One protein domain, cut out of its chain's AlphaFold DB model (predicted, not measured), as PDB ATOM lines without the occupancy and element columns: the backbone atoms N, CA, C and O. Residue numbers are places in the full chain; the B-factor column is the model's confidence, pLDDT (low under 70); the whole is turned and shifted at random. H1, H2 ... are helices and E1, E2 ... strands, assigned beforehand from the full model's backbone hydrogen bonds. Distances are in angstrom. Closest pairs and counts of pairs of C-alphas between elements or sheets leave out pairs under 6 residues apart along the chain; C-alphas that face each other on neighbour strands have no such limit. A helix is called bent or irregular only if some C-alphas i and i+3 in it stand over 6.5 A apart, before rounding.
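What this domain is: This is residues 722 to 869 and 969 to 1024 of the 1099 residues of the protein "Hypothetical protein" of Aureoumbra lagunensis (UniProt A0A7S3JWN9). A small sheet of three strands lies between helices, with H7 crossing one face and H4 over part of the other, and a long helical hairpin of H8 and the bent H9 packs by H8 on H7. H1, H4 and H6 gather round H2, away from H9, while residues 1015 to 1024, at the end of the hairpin, stick out. The printed part has 204 residues, with nine named helices and three named strands in the order H1 H2 E1 H3 E2 H4 E3 H5 H6 H7 H8 H9; the sheet runs E2 E1 E3, antiparallel. The class is mostly helix, and the whole is compact, with a radius of gyration of the C-alphas of 17.4 A and spans of 46 by 42 by 36 A.

Where its parts are: H1, residues 727 to 736, begins at C-alpha 727 (-8.912, 377.175, -31.879) and is 14.2 A long. H2 is residues 744 to 751. E1, residues 754 to 761, is the longest strand, 21.4 A. H3 is residues 764 to 768, and E2 is residues 774 to 778. H4, residues 786 to 795, is 13.9 A long, and E3 is residues 810 to 813. H5 is residues 822 to 827. H6, residues 830 to 841, is 15.7 A long. H7, residues 850 to 866, is 23.3 A long and begins at C-alpha 850 (-13.340, 396.059, -20.447). H8, residues 969 to 995, is 40.9 A long, with a kink of 26 degrees near residue 989; it is neither bent nor irregular, but only just: C-alphas 992 and 995 are 6.5 A apart. H9, residues 997 to 1022, was assigned as one helix by its hydrogen bonds but is bent, with C-alphas 1004 and 1007 6.6 A apart. Its arms are H9a, residues 997 to 1004, and H9b, residues 1007 to 1022, 21.9 A long and ending at C-alpha 1022 (10.396, 378.474, -6.814).

How they stand to each other: E1 is the inner strand, and its pairing is staggered: residues 755 to 758 pair with E3 and residues 758 to 761 with E2. N 756 and O 812 of E1 and E3 are within hydrogen-bond range at 2.9 A, as are N 759 and O 777 of E1 and E2 at 2.9 A. H7 and H4 are on opposite faces, which gives three layers, helices on both faces of a sheet. H7 runs across the strands over E2 and E1, at a height over the sheet of 7.1 A. H4 runs along the strands at a height over the sheet of 11.8 A. E2, H4 and E3 form a split strand-helix-strand unit, two strands running the same way with E1 between them, its crossover right-handed. H4 touches H2, the closest C-alphas being those of Val 749 and Ala 787, 4.1 A. H2 also touches H1, at Leu 730 and Phe 751, C-alphas 5.9 A apart, and H6, at Glu 744 and Leu 831, 6.8 A. H3 is close to H6 but not clearly touching, with C-alphas 767 and 841 6.5 A apart. H8 touches H7 at a shallow tilt of 21 degrees, opposite ways, with C-alphas 861 and 974 closest at 5.7 A. With residues 980 to 984 alone, H8 touches H5, the closest C-alphas being those of Ala 824 and Gln 983, 6.5 A. H8 and H9a form a helical hairpin, at a shallow tilt of 7 degrees, closest at C-alphas 993 and 1000, 5.8 A. In H1, H2, H4, H5, H6, H7 and H9b every O i to N i+4 pair is within hydrogen-bond range; H8 has 20 of 23, H3 has 0 of 1 with 2 of 2 O i to N i+3 pairs, and H9a has 1 of 4 with 1 of 5.

The domain as a whole: The C-alphas of Arg 740 and Lys 1024 are the farthest apart, 57.8 A. Residues 870 to 968 are cut out, and C-alphas 869 and 969 are 15.7 A apart across the cut. The link from H4 to E3, 14 residues, is long. The mean pLDDT of the printed part is 78.5; 49 residues are under 70, among them residues 991 to 1024.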
ATOM      1  N   VAL A 722     -17.147 369.116 -27.307       84.00
ATOM      2  CA  VAL A 722     -18.477 369.103 -27.925       84.00
ATOM      3  C   VAL A 722     -18.373 369.101 -29.446       84.00
ATOM      4  O   VAL A 722     -18.876 368.182 -30.084       84.00
ATOM      5  N   SER A 723     -17.697 370.092 -30.038       84.44
ATOM      6  CA  SER A 723     -17.559 370.176 -31.500       84.44
ATOM      7  C   SER A 723     -16.390 369.365 -32.055       84.44
ATOM      8  O   SER A 723     -16.296 369.181 -33.266       84.44
ATOM      9  N   LEU A 724     -15.477 368.904 -31.193       84.75
ATOM     10  CA  LEU A 724     -14.189 368.316 -31.573       84.75
ATOM     11  C   LEU A 724     -13.314 369.261 -32.412       84.75
ATOM     12  O   LEU A 724     -12.376 368.804 -33.074       84.75
ATOM     13  N   GLN A 725     -13.591 370.570 -32.358       85.25
ATOM     14  CA  GLN A 725     -12.812 371.588 -33.051       85.25
ATOM     15  C   GLN A 725     -11.778 372.250 -32.136       85.25
ATOM     16  O   GLN A 725     -12.009 372.445 -30.939       85.25
ATOM     17  N   CYS A 726     -10.634 372.623 -32.701       86.69
ATOM     18  CA  CYS A 726      -9.579 373.385 -32.046       86.69
ATOM     19  C   CYS A 726      -9.662 374.889 -32.376       86.69
ATOM     20  O   CYS A 726     -10.364 375.322 -33.288       86.69
ATOM     21  N   ASN A 727      -8.901 375.722 -31.655       85.12
ATOM     22  CA  ASN A 727      -8.912 377.175 -31.879       85.12
ATOM     23  C   ASN A 727      -8.456 377.587 -33.284       85.12
ATOM     24  O   ASN A 727      -8.886 378.628 -33.771       85.12
ATOM     25  N   VAL A 728      -7.572 376.808 -33.921       87.88
ATOM     26  CA  VAL A 728      -7.125 377.086 -35.295       87.88
ATOM     27  C   VAL A 728      -8.290 376.924 -36.264       87.88
ATOM     28  O   VAL A 728      -8.495 377.801 -37.094       87.88
ATOM     29  N   GLU A 729      -9.047 375.833 -36.129       86.44
ATOM     30  CA  GLU A 729     -10.196 375.502 -36.977       86.44
ATOM     31  C   GLU A 729     -11.282 376.570 -36.847       86.44
ATOM     32  O   GLU A 729     -11.651 377.181 -37.846       86.44
ATOM     33  N   LEU A 730     -11.679 376.906 -35.614       86.56
ATOM     34  CA  LEU A 730     -12.657 377.972 -35.378       86.56
ATOM     35  C   LEU A 730     -12.170 379.306 -35.964       86.56
ATOM     36  O   LEU A 730     -12.877 379.950 -36.728       86.56
ATOM     37  N   LEU A 731     -10.931 379.733 -35.690       87.50
ATOM     38  CA  LEU A 731     -10.414 380.997 -36.233       87.50
ATOM     39  C   LEU A 731     -10.254 380.988 -37.762       87.50
ATOM     40  O   LEU A 731     -10.342 382.049 -38.382       87.50
ATOM     41  N   ALA A 732     -10.009 379.831 -38.374       86.44
ATOM     42  CA  ALA A 732      -9.985 379.692 -39.824       86.44
ATOM     43  C   ALA A 732     -11.394 379.866 -40.409       86.44
ATOM     44  O   ALA A 732     -11.543 380.622 -41.370       86.44
ATOM     45  N   GLU A 733     -12.425 379.292 -39.779       85.50
ATOM     46  CA  GLU A 733     -13.833 379.498 -40.155       85.50
ATOM     47  C   GLU A 733     -14.256 380.972 -40.050       85.50
ATOM     48  O   GLU A 733     -14.941 381.499 -40.934       85.50
ATOM     49  N   TRP A 734     -13.776 381.689 -39.025       84.88
ATOM     50  CA  TRP A 734     -13.985 383.141 -38.897       84.88
ATOM     51  C   TRP A 734     -13.457 383.917 -40.109       84.88
ATOM     52  O   TRP A 734     -14.029 384.934 -40.516       84.88
ATOM     53  N   VAL A 735     -12.329 383.472 -40.661       85.44
ATOM     54  CA  VAL A 735     -11.645 384.126 -41.778       85.44
ATOM     55  C   VAL A 735     -12.234 383.709 -43.129       85.44
ATOM     56  O   VAL A 735     -12.317 384.554 -44.022       85.44
ATOM     57  N   SER A 736     -12.628 382.443 -43.288       81.25
ATOM     58  CA  SER A 736     -13.099 381.878 -44.560       81.25
ATOM     59  C   SER A 736     -14.558 382.212 -44.873       81.25
ATOM     60  O   SER A 736     -14.933 382.266 -46.045       81.25
ATOM     61  N   THR A 737     -15.394 382.478 -43.866       76.25
ATOM     62  CA  THR A 737     -16.835 382.577 -44.111       76.25
ATOM     63  C   THR A 737     -17.235 383.855 -44.862       76.25
ATOM     64  O   THR A 737     -17.052 384.989 -44.406       76.25
ATOM     65  N   CYS A 738     -17.821 383.650 -46.047       53.59
ATOM     66  CA  CYS A 738     -18.292 384.688 -46.960       53.59
ATOM     67  C   CYS A 738     -19.479 385.493 -46.401       53.59
ATOM     68  O   CYS A 738     -20.466 384.922 -45.948       53.59
ATOM     69  N   THR A 739     -19.338 386.820 -46.526       55.97
ATOM     70  CA  THR A 739     -20.240 388.007 -46.510       55.97
ATOM     71  C   THR A 739     -21.776 387.905 -46.415       55.97
ATOM     72  O   THR A 739     -22.443 388.927 -46.594       55.97
ATOM     73  N   ARG A 740     -22.398 386.762 -46.123       58.12
ATOM     74  CA  ARG A 740     -23.842 386.729 -45.881       58.12
ATOM     75  C   ARG A 740     -24.164 387.528 -44.614       58.12
ATOM     76  O   ARG A 740     -23.408 387.454 -43.646       58.12
ATOM     77  N   PRO A 741     -25.264 388.302 -44.611       52.88
ATOM     78  CA  PRO A 741     -25.694 389.044 -43.438       52.88
ATOM     79  C   PRO A 741     -26.220 388.051 -42.403       52.88
ATOM     80  O   PRO A 741     -27.396 387.700 -42.384       52.88
ATOM     81  N   VAL A 742     -25.302 387.567 -41.581       66.25
ATOM     82  CA  VAL A 742     -25.571 386.754 -40.406       66.25
ATOM     83  C   VAL A 742     -25.649 387.721 -39.226       66.25
ATOM     84  O   VAL A 742     -24.814 388.620 -39.091       66.25
ATOM     85  N   THR A 743     -26.686 387.610 -38.402       77.75
ATOM     86  CA  THR A 743     -26.795 388.422 -37.184       77.75
ATOM     87  C   THR A 743     -25.624 388.121 -36.245       77.75
ATOM     88  O   THR A 743     -25.017 387.058 -36.295       77.75
ATOM     89  N   GLU A 744     -25.295 389.039 -35.340       74.25
ATOM     90  CA  GLU A 744     -24.165 388.860 -34.406       74.25
ATOM     91  C   GLU A 744     -24.286 387.610 -33.547       74.25
ATOM     92  O   GLU A 744     -23.292 386.963 -33.233       74.25
ATOM     93  N   TYR A 745     -25.520 387.271 -33.186       72.75
ATOM     94  CA  TYR A 745     -25.808 386.056 -32.450       72.75
ATOM     95  C   TYR A 745     -25.576 384.813 -33.304       72.75
ATOM     96  O   TYR A 745     -24.884 383.903 -32.867       72.75
ATOM     97  N   GLU A 746     -26.100 384.788 -34.529       78.06
ATOM     98  CA  GLU A 746     -25.847 383.679 -35.449       78.06
ATOM     99  C   GLU A 746     -24.349 383.541 -35.755       78.06
ATOM    100  O   GLU A 746     -23.875 382.424 -35.897       78.06
ATOM    101  N   TYR A 747     -23.583 384.637 -35.766       79.88
ATOM    102  CA  TYR A 747     -22.126 384.591 -35.906       79.88
ATOM    103  C   TYR A 747     -21.462 383.905 -34.699       79.88
ATOM    104  O   TYR A 747     -20.598 383.046 -34.855       79.88
ATOM    105  N   LEU A 748     -21.892 384.242 -33.479       76.25
ATOM    106  CA  LEU A 748     -21.397 383.608 -32.251       76.25
ATOM    107  C   LEU A 748     -21.781 382.124 -32.151       76.25
ATOM    108  O   LEU A 748     -20.992 381.332 -31.639       76.25
ATOM    109  N   VAL A 749     -22.969 381.759 -32.640       80.12
ATOM    110  CA  VAL A 749     -23.468 380.375 -32.686       80.12
ATOM    111  C   VAL A 749     -22.814 379.570 -33.808       80.12
ATOM    112  O   VAL A 749     -22.665 378.366 -33.660       80.12
ATOM    113  N   ALA A 750     -22.440 380.202 -34.922       79.50
ATOM    114  CA  ALA A 750     -21.864 379.503 -36.067       79.50
ATOM    115  C   ALA A 750     -20.366 379.239 -35.909       79.50
ATOM    116  O   ALA A 750     -19.921 378.159 -36.264       79.50
ATOM    117  N   PHE A 751     -19.599 380.206 -35.392       79.88
ATOM    118  CA  PHE A 751     -18.135 380.151 -35.504       79.88
ATOM    119  C   PHE A 751     -17.391 380.015 -34.179       79.88
ATOM    120  O   PHE A 751     -16.191 379.768 -34.187       79.88
ATOM    121  N   GLY A 752     -18.076 380.202 -33.048       84.06
ATOM    122  CA  GLY A 752     -17.573 379.862 -31.719       84.06
ATOM    123  C   GLY A 752     -16.226 380.481 -31.291       84.06
ATOM    124  O   GLY A 752     -15.584 381.249 -32.001       84.06
ATOM    125  N   PHE A 753     -15.798 380.135 -30.079       87.88
ATOM    126  CA  PHE A 753     -14.446 380.281 -29.533       87.88
ATOM    127  C   PHE A 753     -14.240 379.245 -28.461       87.88
ATOM    128  O   PHE A 753     -15.137 379.036 -27.646       87.88
ATOM    129  N   ILE A 754     -13.034 378.700 -28.359       90.56
ATOM    130  CA  ILE A 754     -12.729 377.823 -27.241       90.56
ATOM    131  C   ILE A 754     -12.571 378.637 -25.962       90.56
ATOM    132  O   ILE A 754     -11.766 379.568 -25.866       90.56
ATOM    133  N   GLY A 755     -13.349 378.246 -24.964       92.69
ATOM    134  CA  GLY A 755     -13.297 378.762 -23.614       92.69
ATOM    135  C   GLY A 755     -13.041 377.671 -22.591       92.69
ATOM    136  O   GLY A 755     -13.192 376.475 -22.845       92.69
ATOM    137  N   VAL A 756     -12.655 378.121 -21.404       93.56
ATOM    138  CA  VAL A 756     -12.583 377.291 -20.206       93.56
ATOM    139  C   VAL A 756     -13.935 377.372 -19.498       93.56
ATOM    140  O   VAL A 756     -14.371 378.490 -19.210       93.56
ATOM    141  N   PRO A 757     -14.608 376.249 -19.204       93.88
ATOM    142  CA  PRO A 757     -15.840 376.257 -18.428       93.88
ATOM    143  C   PRO A 757     -15.654 376.931 -17.069       93.88
ATOM    144  O   PRO A 757     -14.691 376.663 -16.347       93.88
ATOM    145  N   ILE A 758     -16.587 377.808 -16.714       93.25
ATOM    146  CA  ILE A 758     -16.627 378.460 -15.406       93.25
ATOM    147  C   ILE A 758     -18.006 378.320 -14.781       93.25
ATOM    148  O   ILE A 758     -19.019 378.272 -15.479       93.25
ATOM    149  N   GLN A 759     -18.034 378.303 -13.451       90.75
ATOM    150  CA  GLN A 759     -19.262 378.414 -12.686       90.75
ATOM    151  C   GLN A 759     -19.349 379.795 -12.047       90.75
ATOM    152  O   GLN A 759     -18.492 380.199 -11.255       90.75
ATOM    153  N   LEU A 760     -20.379 380.530 -12.455       89.25
ATOM    154  CA  LEU A 760     -20.607 381.915 -12.084       89.25
ATOM    155  C   LEU A 760     -21.802 382.022 -11.134       89.25
ATOM    156  O   LEU A 760     -22.947 381.805 -11.538       89.25
ATOM    157  N   ASP A 761     -21.554 382.466  -9.906       86.88
ATOM    158  CA  ASP A 761     -22.611 382.773  -8.944       86.88
ATOM    159  C   ASP A 761     -23.190 384.157  -9.286       86.88
ATOM    160  O   ASP A 761     -22.705 385.204  -8.840       86.88
ATOM    161  N   ARG A 762     -24.225 384.175 -10.128       76.31
ATOM    162  CA  ARG A 762     -24.888 385.413 -10.563       76.31
ATOM    163  C   ARG A 762     -25.640 386.057  -9.394       76.31
ATOM    164  O   ARG A 762     -26.446 385.407  -8.734       76.31
ATOM    165  N   ARG A 763     -25.427 387.355  -9.159       80.94
ATOM    166  CA  ARG A 763     -26.212 388.161  -8.202       80.94
ATOM    167  C   ARG A 763     -26.655 389.450  -8.878       80.94
ATOM    168  O   ARG A 763     -25.938 389.964  -9.725       80.94
ATOM    169  N   ALA A 764     -27.775 390.040  -8.464       73.31
ATOM    170  CA  ALA A 764     -28.210 391.331  -9.017       73.31
ATOM    171  C   ALA A 764     -27.112 392.413  -8.910       73.31
ATOM    172  O   ALA A 764     -26.927 393.224  -9.815       73.31
ATOM    173  N   ALA A 765     -26.304 392.357  -7.849       71.19
ATOM    174  CA  ALA A 765     -25.181 393.262  -7.641       71.19
ATOM    175  C   ALA A 765     -24.054 393.116  -8.688       71.19
ATOM    176  O   ALA A 765     -23.421 394.112  -9.039       71.19
ATOM    177  N   THR A 766     -23.847 391.924  -9.273       69.94
ATOM    178  CA  THR A 766     -22.806 391.704 -10.302       69.94
ATOM    179  C   THR A 766     -23.100 392.453 -11.601       69.94
ATOM    180  O   THR A 766     -22.187 392.702 -12.385       69.94
ATOM    181  N   LEU A 767     -24.365 392.818 -11.821       71.31
ATOM    182  CA  LEU A 767     -24.816 393.606 -12.968       71.31
ATOM    183  C   LEU A 767     -24.446 395.090 -12.815       71.31
ATOM    184  O   LEU A 767     -24.052 395.751 -13.775       71.31
ATOM    185  N   MET A 768     -24.518 395.603 -11.583       74.19
ATOM    186  CA  MET A 768     -24.166 396.987 -11.254       74.19
ATOM    187  C   MET A 768     -22.661 397.163 -11.039       74.19
ATOM    188  O   MET A 768     -22.101 398.207 -11.378       74.19
ATOM    189  N   ASN A 769     -21.990 396.137 -10.514       82.44
ATOM    190  CA  ASN A 769     -20.558 396.134 -10.264       82.44
ATOM    191  C   ASN A 769     -19.947 394.777 -10.660       82.44
ATOM    192  O   ASN A 769     -20.049 393.812  -9.898       82.44
ATOM    193  N   PRO A 770     -19.237 394.676 -11.798       82.62
ATOM    194  CA  PRO A 770     -18.703 393.404 -12.272       82.62
ATOM    195  C   PRO A 770     -17.643 392.832 -11.326       82.62
ATOM    196  O   PRO A 770     -17.371 391.640 -11.369       82.62
ATOM    197  N   PHE A 771     -17.053 393.646 -10.441       86.50
ATOM    198  CA  PHE A 771     -16.091 393.180  -9.443       86.50
ATOM    199  C   PHE A 771     -16.736 392.507  -8.227       86.50
ATOM    200  O   PHE A 771     -16.012 391.938  -7.415       86.50
ATOM    201  N   GLU A 772     -18.062 392.537  -8.095       84.94
ATOM    202  CA  GLU A 772     -18.801 391.750  -7.094       84.94
ATOM    203  C   GLU A 772     -19.181 390.357  -7.595       84.94
ATOM    204  O   GLU A 772     -19.803 389.579  -6.876       84.94
ATOM    205  N   MET A 773     -18.778 390.038  -8.825       87.50
ATOM    206  CA  MET A 773     -18.829 388.697  -9.379       87.50
ATOM    207  C   MET A 773     -18.151 387.684  -8.455       87.50
ATOM    208  O   MET A 773     -17.067 387.942  -7.938       87.50
ATOM    209  N   LYS A 774     -18.774 386.517  -8.290       90.50
ATOM    210  CA  LYS A 774     -18.171 385.366  -7.621       90.50
ATOM    211  C   LYS A 774     -18.104 384.212  -8.615       90.50
ATOM    212  O   LYS A 774     -19.116 383.820  -9.187       90.50
ATOM    213  N   ILE A 775     -16.894 383.714  -8.842       92.31
ATOM    214  CA  ILE A 775     -16.643 382.528  -9.658       92.31
ATOM    215  C   ILE A 775     -16.312 381.412  -8.685       92.31
ATOM    216  O   ILE A 775     -15.288 381.473  -8.007       92.31
ATOM    217  N   SER A 776     -17.223 380.454  -8.569       90.00
ATOM    218  CA  SER A 776     -17.126 379.336  -7.631       90.00
ATOM    219  C   SER A 776     -16.243 378.214  -8.172       90.00
ATOM    220  O   SER A 776     -15.640 377.484  -7.391       90.00
ATOM    221  N   ARG A 777     -16.113 378.099  -9.502       89.25
ATOM    222  CA  ARG A 777     -15.273 377.082 -10.147       89.25
ATOM    223  C   ARG A 777     -14.751 377.544 -11.503       89.25
ATOM    224  O   ARG A 777     -15.448 378.232 -12.249       89.25
ATOM    225  N   VAL A 778     -13.541 377.111 -11.838       91.69
ATOM    226  CA  VAL A 778     -12.968 377.167 -13.188       91.69
ATOM    227  C   VAL A 778     -12.504 375.752 -13.507       91.69
ATOM    228  O   VAL A 778     -11.584 375.267 -12.854       91.69
ATOM    229  N   ALA A 779     -13.166 375.084 -14.452       87.81
ATOM    230  CA  ALA A 779     -12.840 373.702 -14.790       87.81
ATOM    231  C   ALA A 779     -11.425 373.626 -15.374       87.81
ATOM    232  O   ALA A 779     -11.043 374.458 -16.203       87.81
ATOM    233  N   ASP A 780     -10.634 372.644 -14.950       81.62
ATOM    234  CA  ASP A 780      -9.317 372.401 -15.517       81.62
ATOM    235  C   ASP A 780      -9.346 371.231 -16.512       81.62
ATOM    236  O   ASP A 780     -10.056 370.241 -16.361       81.62
ATOM    237  N   GLY A 781      -8.577 371.364 -17.593       77.50
ATOM    238  CA  GLY A 781      -8.349 370.286 -18.561       77.50
ATOM    239  C   GLY A 781      -9.351 370.196 -19.714       77.50
ATOM    240  O   GLY A 781      -8.913 369.930 -20.831       77.50
ATOM    241  N   SER A 782     -10.633 370.493 -19.493       85.38
ATOM    242  CA  SER A 782     -11.660 370.396 -20.540       85.38
ATOM    243  C   SER A 782     -12.065 371.748 -21.097       85.38
ATOM    244  O   SER A 782     -12.251 372.731 -20.380       85.38
ATOM    245  N   PHE A 783     -12.196 371.792 -22.416       91.12
ATOM    246  CA  PHE A 783     -12.483 372.998 -23.166       91.12
ATOM    247  C   PHE A 783     -13.796 372.843 -23.920       91.12
ATOM    248  O   PHE A 783     -14.124 371.757 -24.391       91.12
ATOM    249  N   VAL A 784     -14.540 373.937 -24.034       92.31
ATOM    250  CA  VAL A 784     -15.823 373.984 -24.743       92.31
ATOM    251  C   VAL A 784     -15.790 375.167 -25.678       92.31
ATOM    252  O   VAL A 784     -15.316 376.242 -25.307       92.31
ATOM    253  N   ASP A 785     -16.295 374.986 -26.889       92.56
ATOM    254  CA  ASP A 785     -16.489 376.099 -27.799       92.56
ATOM    255  C   ASP A 785     -17.809 376.838 -27.515       92.56
ATOM    256  O   ASP A 785     -18.839 376.268 -27.147       92.56
ATOM    257  N   SER A 786     -17.773 378.154 -27.685       89.62
ATOM    258  CA  SER A 786     -18.906 379.032 -27.420       89.62
ATOM    259  C   SER A 786     -20.097 378.787 -28.351       89.62
ATOM    260  O   SER A 786     -21.224 379.076 -27.959       89.62
ATOM    261  N   ALA A 787     -19.874 378.252 -29.555       89.12
ATOM    262  CA  ALA A 787     -20.938 377.946 -30.509       89.12
ATOM    263  C   ALA A 787     -21.794 376.780 -30.005       89.12
ATOM    264  O   ALA A 787     -23.010 376.920 -29.861       89.12
ATOM    265  N   SER A 788     -21.147 375.681 -29.620       89.19
ATOM    266  CA  SER A 788     -21.772 374.525 -28.988       89.19
ATOM    267  C   SER A 788     -22.487 374.905 -27.700       89.19
ATOM    268  O   SER A 788     -23.642 374.524 -27.524       89.19
ATOM    269  N   LEU A 789     -21.863 375.711 -26.828       88.44
ATOM    270  CA  LEU A 789     -22.542 376.183 -25.618       88.44
ATOM    271  C   LEU A 789     -23.773 377.026 -25.946       88.44
ATOM    272  O   LEU A 789     -24.824 376.826 -25.348       88.44
ATOM    273  N   ALA A 790     -23.686 377.939 -26.911       84.56
ATOM    274  CA  ALA A 790     -24.840 378.727 -27.320       84.56
ATOM    275  C   ALA A 790     -25.954 377.859 -27.919       84.56
ATOM    276  O   ALA A 790     -27.129 378.101 -27.638       84.56
ATOM    277  N   GLY A 791     -25.595 376.847 -28.712       84.06
ATOM    278  CA  GLY A 791     -26.522 375.870 -29.276       84.06
ATOM    279  C   GLY A 791     -27.197 375.020 -28.201       84.06
ATOM    280  O   GLY A 791     -28.411 374.842 -28.237       84.06
ATOM    281  N   ALA A 792     -26.443 374.565 -27.205       82.44
ATOM    282  CA  ALA A 792     -26.960 373.768 -26.103       82.44
ATOM    283  C   ALA A 792     -27.831 374.584 -25.142       82.44
ATOM    284  O   ALA A 792     -28.941 374.162 -24.828       82.44
ATOM    285  N   LEU A 793     -27.410 375.806 -24.787       78.56
ATOM    286  CA  LEU A 793     -28.243 376.762 -24.049       78.56
ATOM    287  C   LEU A 793     -29.534 377.080 -24.815       78.56
ATOM    288  O   LEU A 793     -30.590 377.240 -24.205       78.56
ATOM    289  N   ARG A 794     -29.473 377.127 -26.154       77.12
ATOM    290  CA  ARG A 794     -30.651 377.283 -27.017       77.12
ATOM    291  C   ARG A 794     -31.549 376.044 -27.028       77.12
ATOM    292  O   ARG A 794     -32.768 376.181 -27.071       77.12
ATOM    293  N   GLY A 795     -30.954 374.857 -27.010       76.19
ATOM    294  CA  GLY A 795     -31.655 373.575 -26.980       76.19
ATOM    295  C   GLY A 795     -32.132 373.144 -25.592       76.19
ATOM    296  O   GLY A 795     -32.823 372.136 -25.502       76.19
ATOM    297  N   ALA A 796     -31.769 373.881 -24.533       76.56
ATOM    298  CA  ALA A 796     -31.885 373.445 -23.138       76.56
ATOM    299  C   ALA A 796     -31.246 372.063 -22.885       76.56
ATOM    300  O   ALA A 796     -31.683 371.309 -22.016       76.56
ATOM    301  N   SER A 797     -30.216 371.733 -23.664       82.19
ATOM    302  CA  SER A 797     -29.444 370.510 -23.499       82.19
ATOM    303  C   SER A 797     -28.295 370.803 -22.541       82.19
ATOM    304  O   SER A 797     -27.493 371.690 -22.844       82.19
ATOM    305  N   PRO A 798     -28.171 370.089 -21.413       86.06
ATOM    306  CA  PRO A 798     -27.036 370.288 -20.532       86.06
ATOM    307  C   PRO A 798     -25.758 369.856 -21.252       86.06
ATOM    308  O   PRO A 798     -25.682 368.758 -21.805       86.06
ATOM    309  N   ILE A 799     -24.742 370.716 -21.236       87.56
ATOM    310  CA  ILE A 799     -23.388 370.318 -21.614       87.56
ATOM    311  C   ILE A 799     -22.691 369.856 -20.346       87.56
ATOM    312  O   ILE A 799     -22.415 370.655 -19.450       87.56
ATOM    313  N   LEU A 800     -22.397 368.565 -20.287       85.62
ATOM    314  CA  LEU A 800     -21.560 367.992 -19.248       85.62
ATOM    315  C   LEU A 800     -20.148 367.802 -19.805       85.62
ATOM    316  O   LEU A 800     -20.007 367.340 -20.941       85.62
ATOM    317  N   PRO A 801     -19.104 368.124 -19.026       83.31
ATOM    318  CA  PRO A 801     -17.751 367.722 -19.368       83.31
ATOM    319  C   PRO A 801     -17.670 366.198 -19.562       83.31
ATOM    320  O   PRO A 801     -18.405 365.472 -18.890       83.31
ATOM    321  N   PRO A 802     -16.798 365.687 -20.448       76.06
ATOM    322  CA  PRO A 802     -16.658 364.249 -20.692       76.06
ATOM    323  C   PRO A 802     -16.186 363.499 -19.443       76.06
ATOM    324  O   PRO A 802     -16.522 362.337 -19.243       76.06
ATOM    325  N   GLU A 803     -15.455 364.180 -18.566       69.75
ATOM    326  CA  GLU A 803     -15.098 363.694 -17.240       69.75
ATOM    327  C   GLU A 803     -16.303 363.587 -16.279       69.75
ATOM    328  O   GLU A 803     -16.215 362.961 -15.233       69.75
ATOM    329  N   GLY A 804     -17.462 364.143 -16.625       72.25
ATOM    330  CA  GLY A 804     -18.605 364.291 -15.731       72.25
ATOM    331  C   GLY A 804     -18.512 365.550 -14.861       72.25
ATOM    332  O   GLY A 804     -17.662 366.419 -15.045       72.25
ATOM    333  N   GLY A 805     -19.440 365.683 -13.915       78.44
ATOM    334  CA  GLY A 805     -19.515 366.831 -13.011       78.44
ATOM    335  C   GLY A 805     -20.699 367.749 -13.308       78.44
ATOM    336  O   GLY A 805     -21.771 367.296 -13.697       78.44
ATOM    337  N   ARG A 806     -20.526 369.049 -13.051       83.12
ATOM    338  CA  ARG A 806     -21.597 370.048 -13.175       83.12
ATOM    339  C   ARG A 806     -21.753 370.503 -14.620       83.12
ATOM    340  O   ARG A 806     -20.776 370.589 -15.359       83.12
ATOM    341  N   GLU A 807     -22.985 370.843 -14.972       89.88
ATOM    342  CA  GLU A 807     -23.324 371.468 -16.246       89.88
ATOM    343  C   GLU A 807     -22.479 372.724 -16.491       89.88
ATOM    344  O   GLU A 807     -22.311 373.573 -15.608       89.88
ATOM    345  N   VAL A 808     -21.952 372.846 -17.709       89.50
ATOM    346  CA  VAL A 808     -21.237 374.036 -18.158       89.50
ATOM    347  C   VAL A 808     -22.238 375.161 -18.372       89.50
ATOM    348  O   VAL A 808     -22.981 375.178 -19.348       89.50
ATOM    349  N   GLN A 809     -22.234 376.124 -17.453       89.50
ATOM    350  CA  GLN A 809     -23.132 377.277 -17.514       89.50
ATOM    351  C   GLN A 809     -22.538 378.446 -18.303       89.50
ATOM    352  O   GLN A 809     -23.277 379.191 -18.941       89.50
ATOM    353  N   ASP A 810     -21.215 378.624 -18.242       92.31
ATOM    354  CA  ASP A 810     -20.514 379.778 -18.800       92.31
ATOM    355  C   ASP A 810     -19.087 379.428 -19.240       92.31
ATOM    356  O   ASP A 810     -18.508 378.427 -18.810       92.31
ATOM    357  N   LEU A 811     -18.496 380.293 -20.074       93.44
ATOM    358  CA  LEU A 811     -17.122 380.156 -20.568       93.44
ATOM    359  C   LEU A 811     -16.274 381.383 -20.258       93.44
ATOM    360  O   LEU A 811     -16.643 382.523 -20.549       93.44
ATOM    361  N   LEU A 812     -15.063 381.124 -19.780       93.62
ATOM    362  CA  LEU A 812     -13.964 382.068 -19.778       93.62
ATOM    363  C   LEU A 812     -13.177 381.927 -21.082       93.62
ATOM    364  O   LEU A 812     -12.393 380.993 -21.257       93.62
ATOM    365  N   LEU A 813     -13.370 382.875 -21.996       92.81
ATOM    366  CA  LEU A 813     -12.606 382.928 -23.240       92.81
ATOM    367  C   LEU A 813     -11.202 383.485 -22.970       92.81
ATOM    368  O   LEU A 813     -11.047 384.580 -22.418       92.81
ATOM    369  N   LEU A 814     -10.176 382.730 -23.359       91.69
ATOM    370  CA  LEU A 814      -8.769 383.044 -23.104       91.69
ATOM    371  C   LEU A 814      -7.994 383.183 -24.414       91.69
ATOM    372  O   LEU A 814      -8.320 382.561 -25.420       91.69
ATOM    373  N   VAL A 815      -6.948 384.008 -24.396       91.44
ATOM    374  CA  VAL A 815      -5.988 384.098 -25.498       91.44
ATOM    375  C   VAL A 815      -5.232 382.781 -25.543       91.44
ATOM    376  O   VAL A 815      -4.585 382.396 -24.563       91.44
ATOM    377  N   ASP A 816      -5.288 382.114 -26.687       89.06
ATOM    378  CA  ASP A 816      -4.550 380.886 -26.905       89.06
ATOM    379  C   ASP A 816      -3.052 381.218 -27.017       89.06
ATOM    380  O   ASP A 816      -2.649 381.951 -27.927       89.06
ATOM    381  N   PRO A 817      -2.194 380.714 -26.112       87.12
ATOM    382  CA  PRO A 817      -0.758 380.955 -26.196       87.12
ATOM    383  C   PRO A 817      -0.119 380.355 -27.458       87.12
ATOM    384  O   PRO A 817       0.970 380.796 -27.833       87.12
ATOM    385  N   ALA A 818      -0.764 379.379 -28.108       85.12
ATOM    386  CA  ALA A 818      -0.332 378.837 -29.392       85.12
ATOM    387  C   ALA A 818      -0.698 379.748 -30.575       85.12
ATOM    388  O   ALA A 818      -0.019 379.699 -31.598       85.12
ATOM    389  N   LEU A 819      -1.715 380.601 -30.416       90.38
ATOM    390  CA  LEU A 819      -2.214 381.540 -31.426       90.38
ATOM    391  C   LEU A 819      -2.307 382.966 -30.855       90.38
ATOM    392  O   LEU A 819      -3.389 383.561 -30.800       90.38
ATOM    393  N   PRO A 820      -1.200 383.527 -30.342       91.31
ATOM    394  CA  PRO A 820      -1.243 384.699 -29.480       91.31
ATOM    395  C   PRO A 820      -1.698 385.977 -30.187       91.31
ATOM    396  O   PRO A 820      -2.209 386.874 -29.515       91.31
ATOM    397  N   ARG A 821      -1.488 386.121 -31.504       92.25
ATOM    398  CA  ARG A 821      -1.876 387.332 -32.246       92.25
ATOM    399  C   ARG A 821      -3.326 387.242 -32.695       92.25
ATOM    400  O   ARG A 821      -4.102 388.164 -32.443       92.25
ATOM    401  N   SER A 822      -3.684 386.135 -33.329       91.88
ATOM    402  CA  SER A 822      -5.013 385.896 -33.887       91.88
ATOM    403  C   SER A 822      -6.074 385.776 -32.794       91.88
ATOM    404  O   SER A 822      -7.041 386.535 -32.821       91.88
ATOM    405  N   SER A 823      -5.857 384.960 -31.756       90.94
ATOM    406  CA  SER A 823      -6.814 384.849 -30.642       90.94
ATOM    407  C   SER A 823      -6.953 386.153 -29.848       90.94
ATOM    408  O   SER A 823      -8.051 386.505 -29.428       90.94
ATOM    409  N   ALA A 824      -5.883 386.943 -29.698       91.56
ATOM    410  CA  ALA A 824      -5.964 388.252 -29.052       91.56
ATOM    411  C   ALA A 824      -6.757 389.270 -29.892       91.56
ATOM    412  O   ALA A 824      -7.552 390.035 -29.342       91.56
ATOM    413  N   LEU A 825      -6.575 389.277 -31.218       90.50
ATOM    414  CA  LEU A 825      -7.369 390.111 -32.129       90.50
ATOM    415  C   LEU A 825      -8.843 389.716 -32.117       90.50
ATOM    416  O   LEU A 825      -9.705 390.593 -32.044       90.50
ATOM    417  N   ALA A 826      -9.117 388.415 -32.145       88.94
ATOM    418  CA  ALA A 826     -10.459 387.869 -32.074       88.94
ATOM    419  C   ALA A 826     -11.122 388.226 -30.734       88.94
ATOM    420  O   ALA A 826     -12.244 388.738 -30.708       88.94
ATOM    421  N   LEU A 827     -10.369 388.124 -29.630       88.56
ATOM    422  CA  LEU A 827     -10.829 388.549 -28.314       88.56
ATOM    423  C   LEU A 827     -11.109 390.048 -28.228       88.56
ATOM    424  O   LEU A 827     -12.044 390.455 -27.552       88.56
ATOM    425  N   ALA A 828     -10.355 390.895 -28.929       88.69
ATOM    426  CA  ALA A 828     -10.615 392.334 -28.989       88.69
ATOM    427  C   ALA A 828     -11.735 392.746 -29.960       88.69
ATOM    428  O   ALA A 828     -12.005 393.949 -30.095       88.69
ATOM    429  N   SER A 829     -12.378 391.788 -30.633       87.56
ATOM    430  CA  SER A 829     -13.514 392.070 -31.507       87.56
ATOM    431  C   SER A 829     -14.740 392.545 -30.704       87.56
ATOM    432  O   SER A 829     -14.924 392.147 -29.546       87.56
ATOM    433  N   PRO A 830     -15.614 393.376 -31.305       85.56
ATOM    434  CA  PRO A 830     -16.899 393.744 -30.704       85.56
ATOM    435  C   PRO A 830     -17.822 392.542 -30.463       85.56
ATOM    436  O   PRO A 830     -18.643 392.576 -29.551       85.56
ATOM    437  N   LEU A 831     -17.667 391.461 -31.235       83.31
ATOM    438  CA  LEU A 831     -18.438 390.229 -31.052       83.31
ATOM    439  C   LEU A 831     -18.218 389.631 -29.658       83.31
ATOM    440  O   LEU A 831     -19.157 389.134 -29.045       83.31
ATOM    441  N   MET A 832     -17.012 389.762 -29.104       85.50
ATOM    442  CA  MET A 832     -16.726 389.309 -27.741       85.50
ATOM    443  C   MET A 832     -17.362 390.156 -26.656       85.50
ATOM    444  O   MET A 832     -17.722 389.620 -25.613       85.50
ATOM    445  N   ASP A 833     -17.557 391.452 -26.890       84.25
ATOM    446  CA  ASP A 833     -18.336 392.275 -25.963       84.25
ATOM    447  C   ASP A 833     -19.770 391.745 -25.877       84.25
ATOM    448  O   ASP A 833     -20.344 391.668 -24.794       84.25
ATOM    449  N   LYS A 834     -20.319 391.294 -27.010       82.50
ATOM    450  CA  LYS A 834     -21.668 390.733 -27.064       82.50
ATOM    451  C   LYS A 834     -21.762 389.331 -26.508       82.50
ATOM    452  O   LYS A 834     -22.698 389.081 -25.765       82.50
ATOM    453  N   TRP A 835     -20.793 388.460 -26.780       83.94
ATOM    454  CA  TRP A 835     -20.739 387.138 -26.153       83.94
ATOM    455  C   TRP A 835     -20.783 387.245 -24.628       83.94
ATOM    456  O   TRP A 835     -21.629 386.639 -23.977       83.94
ATOM    457  N   ILE A 836     -19.891 388.063 -24.072       81.94
ATOM    458  CA  ILE A 836     -19.747 388.270 -22.629       81.94
ATOM    459  C   ILE A 836     -21.016 388.895 -22.052       81.94
ATOM    460  O   ILE A 836     -21.476 388.494 -20.989       81.94
ATOM    461  N   SER A 837     -21.632 389.820 -22.784       79.75
ATOM    462  CA  SER A 837     -22.921 390.392 -22.411       79.75
ATOM    463  C   SER A 837     -24.055 389.354 -22.399       79.75
ATOM    464  O   SER A 837     -24.798 389.240 -21.426       79.75
ATOM    465  N   MET A 838     -24.153 388.526 -23.437       76.06
ATOM    466  CA  MET A 838     -25.193 387.503 -23.564       76.06
ATOM    467  C   MET A 838     -25.062 386.391 -22.525       76.06
ATOM    468  O   MET A 838     -26.057 385.990 -21.929       76.06
ATOM    469  N   THR A 839     -23.845 385.904 -22.298       73.12
ATOM    470  CA  THR A 839     -23.595 384.785 -21.381       73.12
ATOM    471  C   THR A 839     -23.586 385.230 -19.923       73.12
ATOM    472  O   THR A 839     -24.310 384.669 -19.097       73.12
ATOM    473  N   LEU A 840     -22.862 386.304 -19.595       72.75
ATOM    474  CA  LEU A 840     -22.702 386.730 -18.204       72.75
ATOM    475  C   LEU A 840     -23.838 387.636 -17.732       72.75
ATOM    476  O   LEU A 840     -24.380 387.398 -16.654       72.75
ATOM    477  N   CYS A 841     -24.194 388.672 -18.504       69.88
ATOM    478  CA  CYS A 841     -25.231 389.623 -18.088       69.88
ATOM    479  C   CYS A 841     -26.643 389.116 -18.378       69.88
ATOM    480  O   CYS A 841     -27.579 389.579 -17.731       69.88
ATOM    481  N   ARG A 842     -26.807 388.229 -19.375       71.06
ATOM    482  CA  ARG A 842     -28.108 387.884 -19.988       71.06
ATOM    483  C   ARG A 842     -28.912 389.114 -20.448       71.06
ATOM    484  O   ARG A 842     -30.097 389.014 -20.739       71.06
ATOM    485  N   ASP A 843     -28.246 390.261 -20.549       64.12
ATOM    486  CA  ASP A 843     -28.791 391.552 -20.945       64.12
ATOM    487  C   ASP A 843     -27.702 392.329 -21.686       64.12
ATOM    488  O   ASP A 843     -26.645 392.640 -21.127       64.12
ATOM    489  N   LEU A 844     -27.988 392.648 -22.951       57.62
ATOM    490  CA  LEU A 844     -27.075 393.345 -23.846       57.62
ATOM    491  C   LEU A 844     -26.685 394.743 -23.343       57.62
ATOM    492  O   LEU A 844     -25.568 395.185 -23.628       57.62
ATOM    493  N   ASP A 845     -27.562 395.409 -22.587       61.16
ATOM    494  CA  ASP A 845     -27.404 396.806 -22.177       61.16
ATOM    495  C   ASP A 845     -26.616 396.977 -20.864       61.16
ATOM    496  O   ASP A 845     -26.143 398.076 -20.570       61.16
ATOM    497  N   MET A 846     -26.412 395.904 -20.090       65.94
ATOM    498  CA  MET A 846     -25.704 395.959 -18.798       65.94
ATOM    499  C   MET A 846     -24.207 395.647 -18.883       65.94
ATOM    500  O   MET A 846     -23.500 395.659 -17.875       65.94
ATOM    501  N   TYR A 847     -23.690 395.380 -20.080       76.88
ATOM    502  CA  TYR A 847     -22.275 395.088 -20.257       76.88
ATOM    503  C   TYR A 847     -21.392 396.319 -20.026       76.88
ATOM    504  O   TYR A 847     -21.457 397.313 -20.752       76.88
ATOM    505  N   GLN A 848     -20.493 396.228 -19.045       79.56
ATOM    506  CA  GLN A 848     -19.627 397.342 -18.636       79.56
ATOM    507  C   GLN A 848     -18.286 397.396 -19.388       79.56
ATOM    508  O   GLN A 848     -17.311 397.995 -18.919       79.56
ATOM    509  N   GLY A 849     -18.195 396.761 -20.557       86.88
ATOM    510  CA  GLY A 849     -16.981 396.801 -21.362       86.88
ATOM    511  C   GLY A 849     -15.815 396.038 -20.731       86.88
ATOM    512  O   GLY A 849     -15.950 394.996 -20.088       86.88
ATOM    513  N   VAL A 850     -14.627 396.615 -20.895       85.44
ATOM    514  CA  VAL A 850     -13.340 396.059 -20.447       85.44
ATOM    515  C   VAL A 850     -13.324 395.724 -18.959       85.44
ATOM    516  O   VAL A 850     -12.710 394.735 -18.567       85.44
ATOM    517  N   SER A 851     -14.003 396.526 -18.133       85.31
ATOM    518  CA  SER A 851     -14.064 396.320 -16.685       85.31
ATOM    519  C   SER A 851     -14.620 394.945 -16.343       85.31
ATOM    520  O   SER A 851     -14.086 394.270 -15.471       85.31
ATOM    521  N   GLN A 852     -15.633 394.492 -17.082       87.56
ATOM    522  CA  GLN A 852     -16.255 393.197 -16.848       87.56
ATOM    523  C   GLN A 852     -15.381 392.034 -17.312       87.56
ATOM    524  O   GLN A 852     -15.269 391.044 -16.599       87.56
ATOM    525  N   ARG A 853     -14.675 392.179 -18.439       89.44
ATOM    526  CA  ARG A 853     -13.654 391.208 -18.880       89.44
ATOM    527  C   ARG A 853     -12.528 391.056 -17.865       89.44
ATOM    528  O   ARG A 853     -12.105 389.944 -17.564       89.44
ATOM    529  N   ILE A 854     -12.037 392.182 -17.347       89.12
ATOM    530  CA  ILE A 854     -10.990 392.197 -16.325       89.12
ATOM    531  C   ILE A 854     -11.515 391.554 -15.047       89.12
ATOM    532  O   ILE A 854     -10.804 390.736 -14.474       89.12
ATOM    533  N   ALA A 855     -12.729 391.893 -14.610       90.56
ATOM    534  CA  ALA A 855     -13.317 391.322 -13.408       90.56
ATOM    535  C   ALA A 855     -13.497 389.806 -13.537       90.56
ATOM    536  O   ALA A 855     -13.029 389.083 -12.666       90.56
ATOM    537  N   LEU A 856     -14.059 389.337 -14.655       92.38
ATOM    538  CA  LEU A 856     -14.210 387.918 -14.969       92.38
ATOM    539  C   LEU A 856     -12.864 387.193 -14.886       92.38
ATOM    540  O   LEU A 856     -12.703 386.280 -14.087       92.38
ATOM    541  N   ALA A 857     -11.856 387.659 -15.626       92.81
ATOM    542  CA  ALA A 857     -10.542 387.026 -15.626       92.81
ATOM    543  C   ALA A 857      -9.833 387.116 -14.258       92.81
ATOM    544  O   ALA A 857      -9.151 386.176 -13.860       92.81
ATOM    545  N   SER A 858     -10.010 388.214 -13.515       92.50
ATOM    546  CA  SER A 858      -9.427 388.384 -12.177       92.50
ATOM    547  C   SER A 858     -10.050 387.421 -11.172       92.50
ATOM    548  O   SER A 858      -9.324 386.779 -10.420       92.50
ATOM    549  N   HIS A 859     -11.376 387.291 -11.174       93.19
ATOM    550  CA  HIS A 859     -12.088 386.357 -10.306       93.19
ATOM    551  C   HIS A 859     -11.812 384.908 -10.690       93.19
ATOM    552  O   HIS A 859     -11.645 384.080  -9.805       93.19
ATOM    553  N   SER A 860     -11.644 384.605 -11.981       94.25
ATOM    554  CA  SER A 860     -11.233 383.270 -12.420       94.25
ATOM    555  C   SER A 860      -9.815 382.957 -11.958       94.25
ATOM    556  O   SER A 860      -9.556 381.865 -11.467       94.25
ATOM    557  N   LEU A 861      -8.894 383.921 -12.057       94.38
ATOM    558  CA  LEU A 861      -7.531 383.761 -11.556       94.38
ATOM    559  C   LEU A 861      -7.519 383.552 -10.038       94.38
ATOM    560  O   LEU A 861      -6.810 382.678  -9.554       94.38
ATOM    561  N   LEU A 862      -8.306 384.333  -9.294       91.75
ATOM    562  CA  LEU A 862      -8.438 384.176  -7.848       91.75
ATOM    563  C   LEU A 862      -9.066 382.835  -7.477       91.75
ATOM    564  O   LEU A 862      -8.602 382.229  -6.527       91.75
ATOM    565  N   CYS A 863     -10.047 382.341  -8.232       91.56
ATOM    566  CA  CYS A 863     -10.623 381.012  -8.032       91.56
ATOM    567  C   CYS A 863      -9.561 379.914  -8.232       91.56
ATOM    568  O   CYS A 863      -9.369 379.072  -7.360       91.56
ATOM    569  N   VAL A 864      -8.778 379.985  -9.318       91.00
ATOM    570  CA  VAL A 864      -7.707 379.011  -9.609       91.00
ATOM    571  C   VAL A 864      -6.573 379.063  -8.574       91.00
ATOM    572  O   VAL A 864      -5.992 378.030  -8.251       91.00
ATOM    573  N   LEU A 865      -6.235 380.250  -8.055       90.31
ATOM    574  CA  LEU A 865      -5.167 380.430  -7.063       90.31
ATOM    575  C   LEU A 865      -5.623 380.223  -5.612       90.31
ATOM    576  O   LEU A 865      -4.799 379.895  -4.763       90.31
ATOM    577  N   GLY A 866      -6.893 380.503  -5.322       82.19
ATOM    578  CA  GLY A 866      -7.419 380.713  -3.976       82.19
ATOM    579  C   GLY A 866      -7.826 379.440  -3.253       82.19
ATOM    580  O   GLY A 866      -7.908 379.467  -2.034       82.19
ATOM    581  N   GLY A 867      -8.050 378.332  -3.963       63.91
ATOM    582  CA  GLY A 867      -8.336 377.034  -3.344       63.91
ATOM    583  C   GLY A 867      -9.639 376.953  -2.535       63.91
ATOM    584  O   GLY A 867      -9.939 375.875  -2.035       63.91
ATOM    585  N   ASP A 868     -10.421 378.036  -2.444       62.41
ATOM    586  CA  ASP A 868     -11.763 378.077  -1.844       62.41
ATOM    587  C   ASP A 868     -12.781 377.395  -2.780       62.41
ATOM    588  O   ASP A 868     -13.753 378.001  -3.233       62.41
ATOM    589  N   SER A 869     -12.525 376.141  -3.155       61.94
ATOM    590  CA  SER A 869     -13.530 375.304  -3.804       61.94
ATOM    591  C   SER A 869     -14.504 374.820  -2.738       61.94
ATOM    592  O   SER A 869     -14.064 374.252  -1.738       61.94
ATOM    593  N   SER A 969      -1.566 371.725 -13.962       82.06
ATOM    594  CA  SER A 969      -2.744 372.163 -14.733       82.06
ATOM    595  C   SER A 969      -3.238 373.536 -14.269       82.06
ATOM    596  O   SER A 969      -3.368 374.448 -15.087       82.06
ATOM    597  N   GLN A 970      -3.411 373.727 -12.959       86.56
ATOM    598  CA  GLN A 970      -3.844 374.991 -12.360       86.56
ATOM    599  C   GLN A 970      -2.823 376.107 -12.585       86.56
ATOM    600  O   GLN A 970      -3.196 377.229 -12.917       86.56
ATOM    601  N   ALA A 971      -1.525 375.816 -12.467       88.31
ATOM    602  CA  ALA A 971      -0.469 376.783 -12.742       88.31
ATOM    603  C   ALA A 971      -0.470 377.216 -14.217       88.31
ATOM    604  O   ALA A 971      -0.368 378.407 -14.512       88.31
ATOM    605  N   LEU A 972      -0.624 376.272 -15.152       87.19
ATOM    606  CA  LEU A 972      -0.740 376.576 -16.580       87.19
ATOM    607  C   LEU A 972      -2.005 377.384 -16.884       87.19
ATOM    608  O   LEU A 972      -1.934 378.354 -17.640       87.19
ATOM    609  N   LEU A 973      -3.137 377.034 -16.273       90.25
ATOM    610  CA  LEU A 973      -4.391 377.766 -16.417       90.25
ATOM    611  C   LEU A 973      -4.278 379.190 -15.857       90.25
ATOM    612  O   LEU A 973      -4.591 380.147 -16.560       90.25
ATOM    613  N   ALA A 974      -3.732 379.363 -14.653       92.00
ATOM    614  CA  ALA A 974      -3.470 380.670 -14.056       92.00
ATOM    615  C   ALA A 974      -2.554 381.531 -14.943       92.00
ATOM    616  O   ALA A 974      -2.816 382.718 -15.156       92.00
ATOM    617  N   LEU A 975      -1.507 380.932 -15.525       90.75
ATOM    618  CA  LEU A 975      -0.629 381.610 -16.481       90.75
ATOM    619  C   LEU A 975      -1.371 382.012 -17.762       90.75
ATOM    620  O   LEU A 975      -1.156 383.123 -18.252       90.75
ATOM    621  N   ARG A 976      -2.262 381.163 -18.291       91.38
ATOM    622  CA  ARG A 976      -3.110 381.486 -19.455       91.38
ATOM    623  C   ARG A 976      -4.086 382.622 -19.151       91.38
ATOM    624  O   ARG A 976      -4.209 383.543 -19.963       91.38
ATOM    625  N   ILE A 977      -4.718 382.620 -17.977       93.38
ATOM    626  CA  ILE A 977      -5.606 383.703 -17.530       93.38
ATOM    627  C   ILE A 977      -4.816 385.012 -17.414       93.38
ATOM    628  O   ILE A 977      -5.184 386.017 -18.026       93.38
ATOM    629  N   GLY A 978      -3.670 384.997 -16.727       92.44
ATOM    630  CA  GLY A 978      -2.808 386.173 -16.582       92.44
ATOM    631  C   GLY A 978      -2.272 386.702 -17.919       92.44
ATOM    632  O   GLY A 978      -2.234 387.916 -18.149       92.44
ATOM    633  N   TYR A 979      -1.906 385.808 -18.843       91.50
ATOM    634  CA  TYR A 979      -1.507 386.177 -20.201       91.50
ATOM    635  C   TYR A 979      -2.652 386.859 -20.961       91.50
ATOM    636  O   TYR A 979      -2.451 387.923 -21.553       91.50
ATOM    637  N   SER A 980      -3.860 386.301 -20.879       90.62
ATOM    638  CA  SER A 980      -5.059 386.848 -21.521       90.62
ATOM    639  C   SER A 980      -5.402 388.237 -20.988       90.62
ATOM    640  O   SER A 980      -5.586 389.168 -21.772       90.62
ATOM    641  N   MET A 981      -5.369 388.424 -19.664       90.81
ATOM    642  CA  MET A 981      -5.559 389.732 -19.029       90.81
ATOM    643  C   MET A 981      -4.565 390.773 -19.552       90.81
ATOM    644  O   MET A 981      -4.954 391.895 -19.886       90.81
ATOM    645  N   ARG A 982      -3.283 390.403 -19.680       90.00
ATOM    646  CA  ARG A 982      -2.244 391.293 -20.222       90.00
ATOM    647  C   ARG A 982      -2.552 391.716 -21.658       90.00
ATOM    648  O   ARG A 982      -2.327 392.878 -22.001       90.00
ATOM    649  N   GLN A 983      -3.028 390.802 -22.498       88.62
ATOM    650  CA  GLN A 983      -3.345 391.110 -23.895       88.62
ATOM    651  C   GLN A 983      -4.610 391.960 -24.028       88.62
ATOM    652  O   GLN A 983      -4.583 392.964 -24.740       88.62
ATOM    653  N   ILE A 984      -5.672 391.639 -23.280       83.62
ATOM    654  CA  ILE A 984      -6.890 392.462 -23.205       83.62
ATOM    655  C   ILE A 984      -6.514 393.889 -22.793       83.62
ATOM    656  O   ILE A 984      -6.889 394.856 -23.457       83.62
ATOM    657  N   TRP A 985      -5.683 394.030 -21.756       84.75
ATOM    658  CA  TRP A 985      -5.202 395.335 -21.317       84.75
ATOM    659  C   TRP A 985      -4.434 396.071 -22.416       84.75
ATOM    660  O   TRP A 985      -4.701 397.243 -22.667       84.75
ATOM    661  N   ARG A 986      -3.498 395.404 -23.105       86.56
ATOM    662  CA  ARG A 986      -2.705 396.000 -24.197       86.56
ATOM    663  C   ARG A 986      -3.564 396.507 -25.353       86.56
ATOM    664  O   ARG A 986      -3.281 397.575 -25.887       86.56
ATOM    665  N   LEU A 987      -4.604 395.771 -25.730       79.75
ATOM    666  CA  LEU A 987      -5.476 396.136 -26.849       79.75
ATOM    667  C   LEU A 987      -6.413 397.302 -26.508       79.75
ATOM    668  O   LEU A 987      -6.786 398.074 -27.390       79.75
ATOM    669  N   HIS A 988      -6.765 397.473 -25.233       77.94
ATOM    670  CA  HIS A 988      -7.549 398.625 -24.779       77.94
ATOM    671  C   HIS A 988      -6.692 399.846 -24.450       77.94
ATOM    672  O   HIS A 988      -7.094 400.974 -24.731       77.94
ATOM    673  N   ALA A 989      -5.489 399.622 -23.929       78.12
ATOM    674  CA  ALA A 989      -4.465 400.633 -23.727       78.12
ATOM    675  C   ALA A 989      -4.241 401.476 -24.989       78.12
ATOM    676  O   ALA A 989      -4.307 402.701 -24.928       78.12
ATOM    677  N   THR A 990      -4.063 400.833 -26.144       72.81
ATOM    678  CA  THR A 990      -3.835 401.525 -27.422       72.81
ATOM    679  C   THR A 990      -5.030 402.371 -27.871       72.81
ATOM    680  O   THR A 990      -4.828 403.429 -28.460       72.81
ATOM    681  N   LYS A 991      -6.271 401.984 -27.535       68.12
ATOM    682  CA  LYS A 991      -7.475 402.797 -27.801       68.12
ATOM    683  C   LYS A 991      -7.565 404.035 -26.897       68.12
ATOM    684  O   LYS A 991      -8.056 405.072 -27.332       68.12
ATOM    685  N   ILE A 992      -7.086 403.950 -25.652       61.94
ATOM    686  CA  ILE A 992      -7.119 405.056 -24.672       61.94
ATOM    687  C   ILE A 992      -6.024 406.106 -24.954       61.94
ATOM    688  O   ILE A 992      -6.174 407.279 -24.600       61.94
ATOM    689  N   VAL A 993      -4.930 405.703 -25.609       51.97
ATOM    690  CA  VAL A 993      -3.730 406.527 -25.854       51.97
ATOM    691  C   VAL A 993      -3.962 407.706 -26.815       51.97
ATOM    692  O   VAL A 993      -3.207 408.672 -26.778       51.97
ATOM    693  N   VAL A 994      -5.069 407.746 -27.562       53.09
ATOM    694  CA  VAL A 994      -5.370 408.849 -28.501       53.09
ATOM    695  C   VAL A 994      -5.749 410.177 -27.796       53.09
ATOM    696  O   VAL A 994      -5.909 411.201 -28.449       53.09
ATOM    697  N   GLY A 995      -5.855 410.217 -26.458       46.34
ATOM    698  CA  GLY A 995      -6.391 411.384 -25.735       46.34
ATOM    699  C   GLY A 995      -5.432 412.282 -24.933       46.34
ATOM    700  O   GLY A 995      -5.842 413.385 -24.585       46.34
ATOM    701  N   SER A 996      -4.207 411.873 -24.564       50.56
ATOM    702  CA  SER A 996      -3.299 412.740 -23.766       50.56
ATOM    703  C   SER A 996      -1.910 412.124 -23.523       50.56
ATOM    704  O   SER A 996      -1.829 411.000 -23.023       50.56
ATOM    705  N   ARG A 997      -0.831 412.906 -23.713       54.19
ATOM    706  CA  ARG A 997       0.591 412.516 -23.514       54.19
ATOM    707  C   ARG A 997       0.946 411.972 -22.114       54.19
ATOM    708  O   ARG A 997       1.948 411.283 -21.956       54.19
ATOM    709  N   LEU A 998       0.145 412.254 -21.080       47.31
ATOM    710  CA  LEU A 998       0.392 411.768 -19.709       47.31
ATOM    711  C   LEU A 998      -0.097 410.320 -19.487       47.31
ATOM    712  O   LEU A 998       0.463 409.594 -18.666       47.31
ATOM    713  N   LYS A 999      -1.114 409.876 -20.241       50.47
ATOM    714  CA  LYS A 999      -1.663 408.508 -20.154       50.47
ATOM    715  C   LYS A 999      -0.743 407.469 -20.791       50.47
ATOM    716  O   LYS A 999      -0.713 406.329 -20.338       50.47
ATOM    717  N   GLU A1000       0.053 407.883 -21.773       46.25
ATOM    718  CA  GLU A1000       0.998 407.040 -22.509       46.25
ATOM    719  C   GLU A1000       2.001 406.352 -21.564       46.25
ATOM    720  O   GLU A1000       2.225 405.150 -21.649       46.25
ATOM    721  N   LYS A1001       2.509 407.067 -20.552       53.16
ATOM    722  CA  LYS A1001       3.513 406.524 -19.619       53.16
ATOM    723  C   LYS A1001       2.928 405.608 -18.534       53.16
ATOM    724  O   LYS A1001       3.556 404.618 -18.180       53.16
ATOM    725  N   ILE A1002       1.725 405.887 -18.025       54.19
ATOM    726  CA  ILE A1002       1.091 405.097 -16.944       54.19
ATOM    727  C   ILE A1002       0.587 403.745 -17.467       54.19
ATOM    728  O   ILE A1002       0.755 402.709 -16.820       54.19
ATOM    729  N   VAL A1003       0.014 403.748 -18.671       51.22
ATOM    730  CA  VAL A1003      -0.556 402.561 -19.315       51.22
ATOM    731  C   VAL A1003       0.517 401.519 -19.656       51.22
ATOM    732  O   VAL A1003       0.244 400.319 -19.594       51.22
ATOM    733  N   HIS A1004       1.749 401.952 -19.939       51.75
ATOM    734  CA  HIS A1004       2.872 401.043 -20.155       51.75
ATOM    735  C   HIS A1004       3.433 400.448 -18.856       51.75
ATOM    736  O   HIS A1004       3.883 399.309 -18.885       51.75
ATOM    737  N   VAL A1005       3.377 401.146 -17.716       56.28
ATOM    738  CA  VAL A1005       4.017 400.692 -16.464       56.28
ATOM    739  C   VAL A1005       3.188 399.633 -15.721       56.28
ATOM    740  O   VAL A1005       3.746 398.657 -15.224       56.28
ATOM    741  N   MET A1006       1.860 399.766 -15.679       57.56
ATOM    742  CA  MET A1006       0.979 398.904 -14.865       57.56
ATOM    743  C   MET A1006       1.028 397.397 -15.213       57.56
ATOM    744  O   MET A1006       1.186 396.586 -14.300       57.56
ATOM    745  N   PRO A1007       0.985 396.976 -16.495       52.91
ATOM    746  CA  PRO A1007       1.095 395.559 -16.857       52.91
ATOM    747  C   PRO A1007       2.460 394.954 -16.526       52.91
ATOM    748  O   PRO A1007       2.550 393.762 -16.239       52.91
ATOM    749  N   TRP A1008       3.525 395.762 -16.567       56.00
ATOM    750  CA  TRP A1008       4.851 395.329 -16.138       56.00
ATOM    751  C   TRP A1008       4.926 395.200 -14.625       56.00
ATOM    752  O   TRP A1008       5.503 394.228 -14.168       56.00
ATOM    753  N   VAL A1009       4.300 396.097 -13.858       64.94
ATOM    754  CA  VAL A1009       4.197 395.965 -12.396       64.94
ATOM    755  C   VAL A1009       3.428 394.702 -12.017       64.94
ATOM    756  O   VAL A1009       3.921 393.944 -11.191       64.94
ATOM    757  N   LEU A1010       2.287 394.414 -12.655       58.88
ATOM    758  CA  LEU A1010       1.548 393.171 -12.405       58.88
ATOM    759  C   LEU A1010       2.377 391.935 -12.774       58.88
ATOM    760  O   LEU A1010       2.517 391.036 -11.956       58.88
ATOM    761  N   LEU A1011       2.986 391.907 -13.965       57.12
ATOM    762  CA  LEU A1011       3.822 390.785 -14.404       57.12
ATOM    763  C   LEU A1011       5.047 390.594 -13.503       57.12
ATOM    764  O   LEU A1011       5.412 389.463 -13.208       57.12
ATOM    765  N   LEU A1012       5.675 391.684 -13.063       56.94
ATOM    766  CA  LEU A1012       6.811 391.670 -12.147       56.94
ATOM    767  C   LEU A1012       6.396 391.209 -10.752       56.94
ATOM    768  O   LEU A1012       7.147 390.462 -10.141       56.94
ATOM    769  N   MET A1013       5.204 391.577 -10.278       58.78
ATOM    770  CA  MET A1013       4.630 391.065  -9.031       58.78
ATOM    771  C   MET A1013       4.344 389.564  -9.145       58.78
ATOM    772  O   MET A1013       4.755 388.808  -8.275       58.78
ATOM    773  N   THR A1014       3.748 389.101 -10.249       55.19
ATOM    774  CA  THR A1014       3.501 387.670 -10.491       55.19
ATOM    775  C   THR A1014       4.805 386.886 -10.662       55.19
ATOM    776  O   THR A1014       4.943 385.799 -10.117       55.19
ATOM    777  N   GLN A1015       5.803 387.424 -11.369       51.31
ATOM    778  CA  GLN A1015       7.114 386.787 -11.536       51.31
ATOM    779  C   GLN A1015       7.940 386.799 -10.251       51.31
ATOM    780  O   GLN A1015       8.637 385.823  -9.985       51.31
ATOM    781  N   ALA A1016       7.883 387.873  -9.459       55.44
ATOM    782  CA  ALA A1016       8.519 387.945  -8.148       55.44
ATOM    783  C   ALA A1016       7.869 386.944  -7.191       55.44
ATOM    784  O   ALA A1016       8.584 386.193  -6.538       55.44
ATOM    785  N   PHE A1017       6.538 386.854  -7.203       52.66
ATOM    786  CA  PHE A1017       5.780 385.857  -6.455       52.66
ATOM    787  C   PHE A1017       6.161 384.430  -6.877       52.66
ATOM    788  O   PHE A1017       6.543 383.626  -6.035       52.66
ATOM    789  N   LEU A1018       6.199 384.129  -8.181       49.91
ATOM    790  CA  LEU A1018       6.585 382.812  -8.706       49.91
ATOM    791  C   LEU A1018       8.069 382.467  -8.480       49.91
ATOM    792  O   LEU A1018       8.388 381.302  -8.256       49.91
ATOM    793  N   LYS A1019       8.991 383.440  -8.528       48.97
ATOM    794  CA  LYS A1019      10.423 383.224  -8.235       48.97
ATOM    795  C   LYS A1019      10.682 383.029  -6.746       48.97
ATOM    796  O   LYS A1019      11.452 382.141  -6.399       48.97
ATOM    797  N   PHE A1020      10.027 383.814  -5.891       50.34
ATOM    798  CA  PHE A1020      10.037 383.618  -4.441       50.34
ATOM    799  C   PHE A1020       9.506 382.222  -4.087       50.34
ATOM    800  O   PHE A1020      10.104 381.501  -3.295       50.34
ATOM    801  N   TYR A1021       8.457 381.793  -4.786       45.88
ATOM    802  CA  TYR A1021       7.845 380.482  -4.640       45.88
ATOM    803  C   TYR A1021       8.743 379.321  -5.133       45.88
ATOM    804  O   TYR A1021       8.853 378.294  -4.466       45.88
ATOM    805  N   ARG A1022       9.463 379.485  -6.258       43.44
ATOM    806  CA  ARG A1022      10.396 378.474  -6.814       43.44
ATOM    807  C   ARG A1022      11.669 378.256  -5.986       43.44
ATOM    808  O   ARG A1022      12.350 377.256  -6.197       43.44
ATOM    809  N   TRP A1023      12.023 379.180  -5.092       46.50
ATOM    810  CA  TRP A1023      13.304 379.169  -4.370       46.50
ATOM    811  C   TRP A1023      13.274 378.370  -3.052       46.50
ATOM    812  O   TRP A1023      14.279 378.258  -2.354       46.50
ATOM    813  N   LYS A1024      12.135 377.746  -2.734       45.50
ATOM    814  CA  LYS A1024      11.910 376.948  -1.525       45.50
ATOM    815  C   LYS A1024      12.511 375.531  -1.661       45.50
ATOM    816  O   LYS A1024      11.789 374.567  -1.892       45.50
TER     817      LYS A1024